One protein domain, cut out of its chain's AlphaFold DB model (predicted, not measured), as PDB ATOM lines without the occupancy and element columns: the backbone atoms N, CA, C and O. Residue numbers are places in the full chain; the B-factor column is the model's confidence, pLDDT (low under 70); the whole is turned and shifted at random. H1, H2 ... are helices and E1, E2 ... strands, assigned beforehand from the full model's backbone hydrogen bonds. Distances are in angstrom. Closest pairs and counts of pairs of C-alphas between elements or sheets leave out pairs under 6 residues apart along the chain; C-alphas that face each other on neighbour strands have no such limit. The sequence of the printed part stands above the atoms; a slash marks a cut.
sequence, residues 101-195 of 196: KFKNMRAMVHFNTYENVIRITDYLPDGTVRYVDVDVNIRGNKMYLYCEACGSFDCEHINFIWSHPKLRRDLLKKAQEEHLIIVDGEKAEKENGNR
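Overview. This is residues 101 to 195 of the 196 residues of the protein "HTH marR-type domain-containing protein" of Aciduliprofundum boonei (strain DSM 19572 / T469) (UniProt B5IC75). A strongly twisted sheet of four strands curls round the short helix H1; H2 lies beside the strands on the same face, and H3 only grazes the sheet at E4. This makes two layers, helices on one face of a sheet. The printed part has 95 residues, with four named strands, then three named helices: a mixed class, its sheet antiparallel in the order E1, E2, E3, E4. It is compact, with a radius of gyration of the C-alphas of 14.0 A and spans of 43 by 29 by 18 A.

Along the chain. Find C-alpha 107 at (148.689, 220.868, 167.667), where E1, residues 107 to 114, begins its 21.4 A. E2 is residues 117 to 123, 19.1 A; E3, 129 to 139, 31.6 A; E4, 142 to 147, 16.6 A. Then come H1, 156 to 163, 10.0 A; H2, 165 to 177, 18.3 A; and H3, 185 to 193, 12.0 A, ending at (152.252, 197.717, 188.412).

Arrangement. The strands form a meander, each the antiparallel neighbour of the one before. Look for N 109 and O 121 at 2.9 A, N 120 and O 132 at 2.9 A, and N 137 and O 144 at 2.8 A. H1 comes closest to E4 at the C-alphas of Leu 145 and Ile 158, 6.7 A. H1 and H2 only just touch, only at the corner, with 3 pairs of C-alphas within 8 A. H2 has a height over the sheet of 8.5 A. Every O i to N i+4 pair is within hydrogen-bond range in H1 and H2, and 4 of 5 in H3.

Size, cuts and confidence. Lys 101 and Arg 195 have the farthest C-alphas, 45.9 A apart. The printed part has no cut, and no link is long. Look for pLDDT under 70 at residues 101 to 104, 112 to 113 and 186 to 195.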
ATOM      1  N   LYS A 101     144.476 229.221 161.851       55.50
ATOM      2  CA  LYS A 101     144.893 228.046 161.059       55.50
ATOM      3  C   LYS A 101     144.649 226.709 161.757       55.50
ATOM      4  O   LYS A 101     144.373 225.726 161.082       55.50
ATOM      5  N   PHE A 102     144.740 226.678 163.082       57.12
ATOM      6  CA  PHE A 102     144.485 225.500 163.912       57.12
ATOM      7  C   PHE A 102     143.182 225.622 164.698       57.12
ATOM      8  O   PHE A 102     142.960 224.893 165.662       57.12
ATOM      9  N   LYS A 103     142.285 226.527 164.286       60.09
ATOM     10  CA  LYS A 103     140.935 226.578 164.838       60.09
ATOM     11  C   LYS A 103     140.285 225.209 164.629       60.09
ATOM     12  O   LYS A 103     140.142 224.761 163.494       60.09
ATOM     13  N   ASN A 104     139.900 224.548 165.719       65.31
ATOM     14  CA  ASN A 104     139.381 223.175 165.739       65.31
ATOM     15  C   ASN A 104     140.401 222.057 165.425       65.31
ATOM     16  O   ASN A 104     139.996 220.915 165.213       65.31
ATOM     17  N   MET A 105     141.705 222.340 165.405       72.75
ATOM     18  CA  MET A 105     142.751 221.326 165.257       72.75
ATOM     19  C   MET A 105     143.575 221.215 166.530       72.75
ATOM     20  O   MET A 105     143.838 222.204 167.210       72.75
ATOM     21  N   ARG A 106     144.030 219.999 166.820       80.56
ATOM     22  CA  ARG A 106     145.031 219.784 167.855       80.56
ATOM     23  C   ARG A 106     146.427 220.006 167.284       80.56
ATOM     24  O   ARG A 106     146.724 219.502 166.202       80.56
ATOM     25  N   ALA A 107     147.282 220.709 168.015       83.94
ATOM     26  CA  ALA A 107     148.689 220.868 167.667       83.94
ATOM     27  C   ALA A 107     149.572 220.630 168.892       83.94
ATOM     28  O   ALA A 107     149.226 221.027 169.998       83.94
ATOM     29  N   MET A 108     150.727 220.001 168.690       87.12
ATOM     30  CA  MET A 108     151.730 219.802 169.735       87.12
ATOM     31  C   MET A 108     153.050 220.405 169.285       87.12
ATOM     32  O   MET A 108     153.496 220.168 168.162       87.12
ATOM     33  N   VAL A 109     153.666 221.191 170.161       82.94
ATOM     34  CA  VAL A 109     154.943 221.851 169.893       82.94
ATOM     35  C   VAL A 109     155.890 221.569 171.045       82.94
ATOM     36  O   VAL A 109     155.567 221.811 172.204       82.94
ATOM     37  N   HIS A 110     157.073 221.060 170.725       81.12
ATOM     38  CA  HIS A 110     158.149 220.918 171.695       81.12
ATOM     39  C   HIS A 110     158.866 222.262 171.866       81.12
ATOM     40  O   HIS A 110     159.364 222.806 170.882       81.12
ATOM     41  N   PHE A 111     158.964 222.767 173.099       76.88
ATOM     42  CA  PHE A 111     159.620 224.055 173.372       76.88
ATOM     43  C   PHE A 111     160.795 223.971 174.354       76.88
ATOM     44  O   PHE A 111     161.545 224.939 174.462       76.88
ATOM     45  N   ASN A 112     160.990 222.851 175.068       68.88
ATOM     46  CA  ASN A 112     162.146 222.683 175.952       68.88
ATOM     47  C   ASN A 112     162.443 221.211 176.305       68.88
ATOM     48  O   ASN A 112     161.528 220.455 176.627       68.88
ATOM     49  N   THR A 113     163.725 220.844 176.350       65.25
ATOM     50  CA  THR A 113     164.215 219.582 176.928       65.25
ATOM     51  C   THR A 113     165.228 219.881 178.029       65.25
ATOM     52  O   THR A 113     166.304 220.412 177.749       65.25
ATOM     53  N   TYR A 114     164.906 219.508 179.264       72.25
ATOM     54  CA  TYR A 114     165.883 219.344 180.345       72.25
ATOM     55  C   TYR A 114     166.444 217.913 180.319       72.25
ATOM     56  O   TYR A 114     165.921 217.060 179.605       72.25
ATOM     57  N   GLU A 115     167.495 217.627 181.098       72.50
ATOM     58  CA  GLU A 115     168.161 216.307 181.095       72.50
ATOM     59  C   GLU A 115     167.209 215.124 181.342       72.50
ATOM     60  O   GLU A 115     167.447 214.028 180.831       72.50
ATOM     61  N   ASN A 116     166.135 215.344 182.102       85.38
ATOM     62  CA  ASN A 116     165.177 214.325 182.526       85.38
ATOM     63  C   ASN A 116     163.711 214.654 182.192       85.38
ATOM     64  O   ASN A 116     162.842 213.874 182.562       85.38
ATOM     65  N   VAL A 117     163.417 215.774 181.519       89.00
ATOM     66  CA  VAL A 117     162.034 216.199 181.227       89.00
ATOM     67  C   VAL A 117     161.938 216.800 179.830       89.00
ATOM     68  O   VAL A 117     162.700 217.702 179.474       89.00
ATOM     69  N   ILE A 118     160.956 216.347 179.056       90.12
ATOM     70  CA  ILE A 118     160.586 216.910 177.756       90.12
ATOM     71  C   ILE A 118     159.285 217.692 177.923       90.12
ATOM     72  O   ILE A 118     158.278 217.128 178.345       90.12
ATOM     73  N   ARG A 119     159.291 218.981 177.564       90.56
ATOM     74  CA  ARG A 119     158.108 219.845 177.641       90.56
ATOM     75  C   ARG A 119     157.450 220.055 176.292       90.56
ATOM     76  O   ARG A 119     158.085 220.474 175.317       90.56
ATOM     77  N   ILE A 120     156.144 219.825 176.274       90.88
ATOM     78  CA  ILE A 120     155.280 219.966 175.108       90.88
ATOM     79  C   ILE A 120     154.202 220.998 175.426       90.88
ATOM     80  O   ILE A 120     153.566 220.955 176.478       90.88
ATOM     81  N   THR A 121     153.966 221.908 174.492       87.81
ATOM     82  CA  THR A 121     152.749 222.713 174.459       87.81
ATOM     83  C   THR A 121     151.707 221.965 173.635       87.81
ATOM     84  O   THR A 121     151.929 221.704 172.454       87.81
ATOM     85  N   ASP A 122     150.586 221.614 174.256       88.12
ATOM     86  CA  ASP A 122     149.456 220.900 173.665       88.12
ATOM     87  C   ASP A 122     148.281 221.869 173.463       88.12
ATOM     88  O   ASP A 122     147.601 222.271 174.411       88.12
ATOM     89  N   TYR A 123     148.088 222.281 172.212       85.50
ATOM     90  CA  TYR A 123     147.001 223.143 171.763       85.50
ATOM     91  C   TYR A 123     145.799 222.282 171.409       85.50
ATOM     92  O   TYR A 123     145.863 221.471 170.486       85.50
ATOM     93  N   LEU A 124     144.694 222.476 172.117       82.12
ATOM     94  CA  LEU A 124     143.466 221.737 171.892       82.12
ATOM     95  C   LEU A 124     142.527 222.445 170.906       82.12
ATOM     96  O   LEU A 124     142.572 223.670 170.772       82.12
ATOM     97  N   PRO A 125     141.623 221.686 170.255       76.50
ATOM     98  CA  PRO A 125     140.639 222.233 169.320       76.50
ATOM     99  C   PRO A 125     139.741 223.340 169.892       76.50
ATOM    100  O   PRO A 125     139.279 224.192 169.138       76.50
ATOM    101  N   ASP A 126     139.496 223.330 171.205       78.25
ATOM    102  CA  ASP A 126     138.685 224.318 171.933       78.25
ATOM    103  C   ASP A 126     139.447 225.623 172.242       78.25
ATOM    104  O   ASP A 126     138.889 226.548 172.831       78.25
ATOM    105  N   GLY A 127     140.716 225.717 171.831       71.62
ATOM    106  CA  GLY A 127     141.596 226.846 172.110       71.62
ATOM    107  C   GLY A 127     142.295 226.767 173.467       71.62
ATOM    108  O   GLY A 127     143.076 227.666 173.791       71.62
ATOM    109  N   THR A 128     142.058 225.707 174.244       79.44
ATOM    110  CA  THR A 128     142.781 225.446 175.488       79.44
ATOM    111  C   THR A 128     144.236 225.109 175.172       79.44
ATOM    112  O   THR A 128     144.535 224.316 174.280       79.44
ATOM    113  N   VAL A 129     145.156 225.700 175.931       81.44
ATOM    114  CA  VAL A 129     146.588 225.403 175.849       81.44
ATOM    115  C   VAL A 129     147.002 224.700 177.130       81.44
ATOM    116  O   VAL A 129     146.745 225.206 178.222       81.44
ATOM    117  N   ARG A 130     147.637 223.533 177.002       83.94
ATOM    118  CA  ARG A 130     148.180 222.766 178.127       83.94
ATOM    119  C   ARG A 130     149.690 222.643 177.993       83.94
ATOM    120  O   ARG A 130     150.200 222.395 176.907       83.94
ATOM    121  N   TYR A 131     150.393 222.795 179.107       86.06
ATOM    122  CA  TYR A 131     151.806 222.452 179.198       86.06
ATOM    123  C   TYR A 131     151.909 221.038 179.752       86.06
ATOM    124  O   TYR A 131     151.315 220.735 180.787       86.06
ATOM    125  N   VAL A 132     152.606 220.180 179.022       90.12
ATOM    126  CA  VAL A 132     152.732 218.759 179.320       90.12
ATOM    127  C   VAL A 132     154.200 218.439 179.519       90.12
ATOM    128  O   VAL A 132     155.004 218.605 178.600       90.12
ATOM    129  N   ASP A 133     154.517 217.965 180.716       91.50
ATOM    130  CA  ASP A 133     155.838 217.468 181.068       91.50
ATOM    131  C   ASP A 133     155.830 215.940 180.894       91.50
ATOM    132  O   ASP A 133     154.943 215.234 181.387       91.50
ATOM    133  N   VAL A 134     156.792 215.443 180.116       93.38
ATOM    134  CA  VAL A 134     157.050 214.014 179.938       93.38
ATOM    135  C   VAL A 134     158.416 213.694 180.524       93.38
ATOM    136  O   VAL A 134     159.445 214.141 180.011       93.38
ATOM    137  N   ASP A 135     158.418 212.895 181.579       93.31
ATOM    138  CA  ASP A 135     159.612 212.514 182.311       93.31
ATOM    139  C   ASP A 135     160.361 211.384 181.612       93.31
ATOM    140  O   ASP A 135     159.798 210.337 181.281       93.31
ATOM    141  N   VAL A 136     161.668 211.577 181.459       92.56
ATOM    142  CA  VAL A 136     162.620 210.561 181.019       92.56
ATOM    143  C   VAL A 136     163.135 209.838 182.259       92.56
ATOM    144  O   VAL A 136     164.091 210.255 182.912       92.56
ATOM    145  N   ASN A 137     162.476 208.738 182.602       90.38
ATOM    146  CA  ASN A 137     162.789 207.936 183.775       90.38
ATOM    147  C   ASN A 137     163.833 206.869 183.445       90.38
ATOM    148  O   ASN A 137     163.677 206.122 182.481       90.38
ATOM    149  N   ILE A 138     164.856 206.734 184.290       90.00
ATOM    150  CA  ILE A 138     165.873 205.680 184.175       90.00
ATOM    151  C   ILE A 138     165.805 204.789 185.415       90.00
ATOM    152  O   ILE A 138     165.893 205.271 186.545       90.00
ATOM    153  N   ARG A 139     165.655 203.475 185.220       87.12
ATOM    154  CA  ARG A 139     165.717 202.478 186.300       87.12
ATOM    155  C   ARG A 139     166.634 201.332 185.902       87.12
ATOM    156  O   ARG A 139     166.333 200.572 184.985       87.12
ATOM    157  N   GLY A 140     167.756 201.195 186.605       88.62
ATOM    158  CA  GLY A 140     168.811 200.272 186.191       88.62
ATOM    159  C   GLY A 140     169.334 200.662 184.809       88.62
ATOM    160  O   GLY A 140     169.713 201.807 184.602       88.62
ATOM    161  N   ASN A 141     169.303 199.729 183.861       91.56
ATOM    162  CA  ASN A 141     169.685 199.967 182.469       91.56
ATOM    163  C   ASN A 141     168.485 200.235 181.549       91.56
ATOM    164  O   ASN A 141     168.593 200.023 180.346       91.56
ATOM    165  N   LYS A 142     167.323 200.614 182.082       91.00
ATOM    166  CA  LYS A 142     166.102 200.815 181.297       91.00
ATOM    167  C   LYS A 142     165.661 202.270 181.336       91.00
ATOM    168  O   LYS A 142     165.667 202.879 182.404       91.00
ATOM    169  N   MET A 143     165.258 202.790 180.182       92.25
ATOM    170  CA  MET A 143     164.718 204.135 180.007       92.25
ATOM    171  C   MET A 143     163.238 204.063 179.615       92.25
ATOM    172  O   MET A 143     162.875 203.318 178.703       92.25
ATOM    173  N   TYR A 144     162.411 204.867 180.279       92.56
ATOM    174  CA  TYR A 144     160.962 204.943 180.097       92.56
ATOM    175  C   TYR A 144     160.541 206.404 179.960       92.56
ATOM    176  O   TYR A 144     161.138 207.279 180.587       92.56
ATOM    177  N   LEU A 145     159.486 206.659 179.192       93.75
ATOM    178  CA  LEU A 145     158.832 207.963 179.155       93.75
ATOM    179  C   LEU A 145     157.531 207.891 179.950       93.75
ATOM    180  O   LEU A 145     156.747 206.972 179.736       93.75
ATOM    181  N   TYR A 146     157.308 208.842 180.851       94.12
ATOM    182  CA  TYR A 146     156.072 208.949 181.625       94.12
ATOM    183  C   TYR A 146     155.460 210.329 181.430       94.12
ATOM    184  O   TYR A 146     156.119 211.337 181.660       94.12
ATOM    185  N   CYS A 147     154.214 210.387 180.972       93.81
ATOM    186  CA  CYS A 147     153.505 211.647 180.812       93.81
ATOM    187  C   CYS A 147     152.754 211.984 182.100       93.81
ATOM    188  O   CYS A 147     151.756 211.334 182.414       93.81
ATOM    189  N   GLU A 148     153.184 213.037 182.795       90.06
ATOM    190  CA  GLU A 148     152.552 213.510 184.035       90.06
ATOM    191  C   GLU A 148     151.104 213.964 183.798       90.06
ATOM    192  O   GLU A 148     150.210 213.690 184.597       90.06
ATOM    193  N   ALA A 149     150.833 214.601 182.653       88.56
ATOM    194  CA  ALA A 149     149.495 215.101 182.331       88.56
ATOM    195  C   ALA A 149     148.474 213.981 182.065       88.56
ATOM    196  O   ALA A 149     147.282 214.165 182.316       88.56
ATOM    197  N   CYS A 150     148.928 212.842 181.536       89.69
ATOM    198  CA  CYS A 150     148.077 211.695 181.207       89.69
ATOM    199  C   CYS A 150     148.140 210.582 182.259       89.69
ATOM    200  O   CYS A 150     147.325 209.665 182.205       89.69
ATOM    201  N   GLY A 151     149.109 210.630 183.177       91.38
ATOM    202  CA  GLY A 151     149.377 209.559 184.132       91.38
ATOM    203  C   GLY A 151     149.726 208.225 183.463       91.38
ATOM    204  O   GLY A 151     149.313 207.177 183.952       91.38
ATOM    205  N   SER A 152     150.407 208.256 182.310       91.38
ATOM    206  CA  SER A 152     150.570 207.085 181.435       91.38
ATOM    207  C   SER A 152     151.962 206.989 180.799       91.38
ATOM    208  O   SER A 152     152.603 208.007 180.523       91.38
ATOM    209  N   PHE A 153     152.393 205.753 180.521       91.19
ATOM    210  CA  PHE A 153     153.588 205.413 179.730       91.19
ATOM    211  C   PHE A 153     153.286 205.223 178.237       91.19
ATOM    212  O   PHE A 153     154.204 205.096 177.425       91.19
ATOM    213  N   ASP A 154     152.007 205.223 177.871       91.62
ATOM    214  CA  ASP A 154     151.540 205.211 176.493       91.62
ATOM    215  C   ASP A 154     150.430 206.247 176.326       91.62
ATOM    216  O   ASP A 154     149.306 206.114 176.817       91.62
ATOM    217  N   CYS A 155     150.778 207.351 175.680       92.56
ATOM    218  CA  CYS A 155     149.826 208.383 175.325       92.56
ATOM    219  C   CYS A 155     150.289 209.094 174.059       92.56
ATOM    220  O   CYS A 155     151.432 208.985 173.612       92.56
ATOM    221  N   GLU A 156     149.401 209.894 173.496       91.88
ATOM    222  CA  GLU A 156     149.692 210.730 172.336       91.88
ATOM    223  C   GLU A 156     150.869 211.699 172.523       91.88
ATOM    224  O   GLU A 156     151.570 211.957 171.551       91.88
ATOM    225  N   HIS A 157     151.150 212.184 173.737       92.75
ATOM    226  CA  HIS A 157     152.325 213.030 173.994       92.75
ATOM    227  C   HIS A 157     153.630 212.237 173.885       92.75
ATOM    228  O   HIS A 157     154.614 212.727 173.332       92.75
ATOM    229  N   ILE A 158     153.627 210.985 174.346       93.69
ATOM    230  CA  ILE A 158     154.761 210.062 174.198       93.69
ATOM    231  C   ILE A 158     154.926 209.667 172.726       93.69
ATOM    232  O   ILE A 158     156.034 209.710 172.190       93.69
ATOM    233  N   ASN A 159     153.825 209.377 172.029       92.19
ATOM    234  CA  ASN A 159     153.843 209.102 170.592       92.19
ATOM    235  C   ASN A 159     154.346 210.307 169.787       92.19
ATOM    236  O   ASN A 159     155.143 210.143 168.861       92.19
ATOM    237  N   PHE A 160     153.959 211.524 170.174       92.81
ATOM    238  CA  PHE A 160     154.483 212.756 169.599       92.81
ATOM    239  C   PHE A 160     156.006 212.834 169.752       92.81
ATOM    240  O   PHE A 160     156.695 213.031 168.750       92.81
ATOM    241  N   ILE A 161     156.546 212.594 170.951       92.00
ATOM    242  CA  ILE A 161     157.999 212.585 171.205       92.00
ATOM    243  C   ILE A 161     158.723 211.604 170.279       92.00
ATOM    244  O   ILE A 161     159.716 211.974 169.649       92.00
ATOM    245  N   TRP A 162     158.211 210.379 170.143       91.62
ATOM    246  CA  TRP A 162     158.802 209.375 169.256       91.62
ATOM    247  C   TRP A 162     158.666 209.724 167.775       91.62
ATOM    248  O   TRP A 162     159.542 209.381 166.980       91.62
ATOM    249  N   SER A 163     157.598 210.418 167.386       88.06
ATOM    250  CA  SER A 163     157.406 210.879 166.010       88.06
ATOM    251  C   SER A 163     158.277 212.092 165.658       88.06
ATOM    252  O   SER A 163     158.621 212.286 164.491       88.06
ATOM    253  N   HIS A 164     158.678 212.891 166.653       88.94
ATOM    254  CA  HIS A 164     159.420 214.125 166.442       88.94
ATOM    255  C   HIS A 164     160.908 213.836 166.144       88.94
ATOM    256  O   HIS A 164     161.638 213.392 167.036       88.94
ATOM    257  N   PRO A 165     161.438 214.151 164.939       83.62
ATOM    258  CA  PRO A 165     162.756 213.671 164.501       83.62
ATOM    259  C   PRO A 165     163.926 214.066 165.407       83.62
ATOM    260  O   PRO A 165     164.837 213.267 165.621       83.62
ATOM    261  N   LYS A 166     163.911 215.301 165.930       83.94
ATOM    262  CA  LYS A 166     164.938 215.805 166.854       83.94
ATOM    263  C   LYS A 166     164.897 215.070 168.200       83.94
ATOM    264  O   LYS A 166     165.869 214.418 168.548       83.94
ATOM    265  N   LEU A 167     163.753 215.089 168.887       88.12
ATOM    266  CA  LEU A 167     163.568 214.425 170.181       88.12
ATOM    267  C   LEU A 167     163.877 212.931 170.130       88.12
ATOM    268  O   LEU A 167     164.619 212.427 170.967       88.12
ATOM    269  N   ARG A 168     163.378 212.233 169.106       89.56
ATOM    270  CA  ARG A 168     163.694 210.821 168.891       89.56
ATOM    271  C   ARG A 168     165.202 210.594 168.786       89.56
ATOM    272  O   ARG A 168     165.719 209.657 169.385       89.56
ATOM    273  N   ARG A 169     165.907 211.425 168.015       87.94
ATOM    274  CA  ARG A 169     167.364 211.324 167.851       87.94
ATOM    275  C   ARG A 169     168.090 211.557 169.171       87.94
ATOM    276  O   ARG A 169     168.982 210.781 169.491       87.94
ATOM    277  N   ASP A 170     167.693 212.581 169.916       89.56
ATOM    278  CA  ASP A 170     168.320 212.950 171.185       89.56
ATOM    279  C   ASP A 170     168.129 211.841 172.236       89.56
ATOM    280  O   ASP A 170     169.090 211.432 172.887       89.56
ATOM    281  N   LEU A 171     166.929 211.253 172.318       90.56
ATOM    282  CA  LEU A 171     166.639 210.109 173.191       90.56
ATOM    283  C   LEU A 171     167.414 208.847 172.797       90.56
ATOM    284  O   LEU A 171     167.960 208.163 173.662       90.56
ATOM    285  N   LEU A 172     167.487 208.530 171.500       91.19
ATOM    286  CA  LEU A 172     168.256 207.381 171.013       91.19
ATOM    287  C   LEU A 172     169.753 207.551 171.284       91.19
ATOM    288  O   LEU A 172     170.412 206.597 171.691       91.19
ATOM    289  N   LYS A 173     170.274 208.766 171.093       91.75
ATOM    290  CA  LYS A 173     171.664 209.100 171.391       91.75
ATOM    291  C   LYS A 173     171.960 208.918 172.881       91.75
ATOM    292  O   LYS A 173     172.902 208.208 173.210       91.75
ATOM    293  N   LYS A 174     171.116 209.465 173.763       90.31
ATOM    294  CA  LYS A 174     171.240 209.285 175.218       90.31
ATOM    295  C   LYS A 174     171.230 207.806 175.605       90.31
ATOM    296  O   LYS A 174     172.100 207.356 176.342       90.31
ATOM    297  N   ALA A 175     170.288 207.032 175.064       91.81
ATOM    298  CA  ALA A 175     170.210 205.602 175.340       91.81
ATOM    299  C   ALA A 175     171.472 204.849 174.897       91.81
ATOM    300  O   ALA A 175     171.947 203.966 175.606       91.81
ATOM    301  N   GLN A 176     172.044 205.214 173.750       92.88
ATOM    302  CA  GLN A 176     173.283 204.620 173.262       92.88
ATOM    303  C   GLN A 176     174.489 204.984 174.140       92.88
ATOM    304  O   GLN A 176     175.283 204.102 174.464       92.88
ATOM    305  N   GLU A 177     174.626 206.257 174.515       92.19
ATOM    306  CA  GLU A 177     175.738 206.770 175.329       92.19
ATOM    307  C   GLU A 177     175.722 206.210 176.757       92.19
ATOM    308  O   GLU A 177     176.775 205.932 177.324       92.19
ATOM    309  N   GLU A 178     174.533 205.986 177.318       91.75
ATOM    310  CA  GLU A 178     174.349 205.481 178.683       91.75
ATOM    311  C   GLU A 178     174.073 203.967 178.743       91.75
ATOM    312  O   GLU A 178     173.772 203.431 179.809       91.75
ATOM    313  N   HIS A 179     174.186 203.254 177.615       92.56
ATOM    314  CA  HIS A 179     173.913 201.813 177.504       92.56
ATOM    315  C   HIS A 179     172.520 201.399 178.030       92.56
ATOM    316  O   HIS A 179     172.357 200.352 178.667       92.56
ATOM    317  N   LEU A 180     171.507 202.221 177.751       92.31
ATOM    318  CA  LEU A 180     170.128 202.031 178.188       92.31
ATOM    319  C   LEU A 180     169.293 201.271 177.150       92.31
ATOM    320  O   LEU A 180     169.429 201.439 175.938       92.31
ATOM    321  N   ILE A 181     168.352 200.480 177.650       91.25
ATOM    322  CA  ILE A 181     167.308 199.803 176.889       91.25
ATOM    323  C   ILE A 181     166.052 200.670 176.946       91.25
ATOM    324  O   ILE A 181     165.523 200.936 178.024       91.25
ATOM    325  N   ILE A 182     165.559 201.090 175.784       89.62
ATOM    326  CA  ILE A 182     164.289 201.814 175.678       89.62
ATOM    327  C   ILE A 182     163.151 200.819 175.861       89.62
ATOM    328  O   ILE A 182     163.088 199.807 175.160       89.62
ATOM    329  N   VAL A 183     162.258 201.111 176.800       87.44
ATOM    330  CA  VAL A 183     161.104 200.268 177.100       87.44
ATOM    331  C   VAL A 183     159.836 200.936 176.577       87.44
ATOM    332  O   VAL A 183     159.613 202.126 176.793       87.44
ATOM    333  N   ASP A 184     159.025 200.160 175.860       78.50
ATOM    334  CA  ASP A 184     157.709 200.569 175.366       78.50
ATOM    335  C   ASP A 184     156.666 200.654 176.499       78.50
ATOM    336  O   ASP A 184     156.863 200.122 177.596       78.50
ATOM    337  N   GLY A 185     155.551 201.345 176.238       71.94
ATOM    338  CA  GLY A 185     154.531 201.640 177.249       71.94
ATOM    339  C   GLY A 185     153.944 200.395 177.923       71.94
ATOM    340  O   GLY A 185     153.873 200.339 179.149       71.94
ATOM    341  N   GLU A 186     153.632 199.342 177.159       64.56
ATOM    342  CA  GLU A 186     153.052 198.104 177.708       64.56
ATOM    343  C   GLU A 186     153.980 197.385 178.701       64.56
ATOM    344  O   GLU A 186     153.525 196.792 179.686       64.56
ATOM    345  N   LYS A 187     155.297 197.397 178.457       65.94
ATOM    346  CA  LYS A 187     156.274 196.816 179.389       65.94
ATOM    347  C   LYS A 187     156.544 197.747 180.568       65.94
ATOM    348  O   LYS A 187     156.738 197.260 181.681       65.94
ATOM    349  N   ALA A 188     156.511 199.061 180.347       67.69
ATOM    350  CA  ALA A 188     156.679 200.064 181.393       67.69
ATOM    351  C   ALA A 188     155.575 199.984 182.463       67.69
ATOM    352  O   ALA A 188     155.862 200.075 183.660       67.69
ATOM    353  N   GLU A 189     154.327 199.752 182.050       65.44
ATOM    354  CA  GLU A 189     153.186 199.587 182.957       65.44
ATOM    355  C   GLU A 189     153.282 198.308 183.791       65.44
ATOM    356  O   GLU A 189     153.103 198.353 185.005       65.44
ATOM    357  N   LYS A 190     153.639 197.171 183.180       62.84
ATOM    358  CA  LYS A 190     153.806 195.891 183.899       62.84
ATOM    359  C   LYS A 190     154.934 195.945 184.931       62.84
ATOM    360  O   LYS A 190     154.831 195.343 185.999       62.84
ATOM    361  N   GLU A 191     156.006 196.672 184.633       62.84
ATOM    362  CA  GLU A 191     157.141 196.839 185.545       62.84
ATOM    363  C   GLU A 191     156.861 197.838 186.679       62.84
ATOM    364  O   GLU A 191     157.446 197.709 187.756       62.84
ATOM    365  N   ASN A 192     155.942 198.790 186.483       61.88
ATOM    366  CA  ASN A 192     155.470 199.688 187.544       61.88
ATOM    367  C   ASN A 192     154.314 199.105 188.373       61.88
ATOM    368  O   ASN A 192     154.256 199.354 189.574       61.88
ATOM    369  N   GLY A 193     153.430 198.309 187.767       54.72
ATOM    370  CA  GLY A 193     152.252 197.717 188.412       54.72
ATOM    371  C   GLY A 193     152.547 196.540 189.348       54.72
ATOM    372  O   GLY A 193     151.716 196.207 190.185       54.72
ATOM    373  N   ASN A 194     153.742 195.943 189.285       49.19
ATOM    374  CA  ASN A 194     154.167 194.836 190.159       49.19
ATOM    375  C   ASN A 194     154.575 195.272 191.588       49.19
ATOM    376  O   ASN A 194     155.355 194.588 192.257       49.19
ATOM    377  N   ARG A 195     154.086 196.423 192.065       48.09
ATOM    378  CA  ARG A 195     154.328 196.950 193.420       48.09
ATOM    379  C   ARG A 195     153.070 197.547 194.065       48.09
ATOM    380  O   ARG A 195     153.147 198.631 194.637       48.09
TER     381      ARG A 195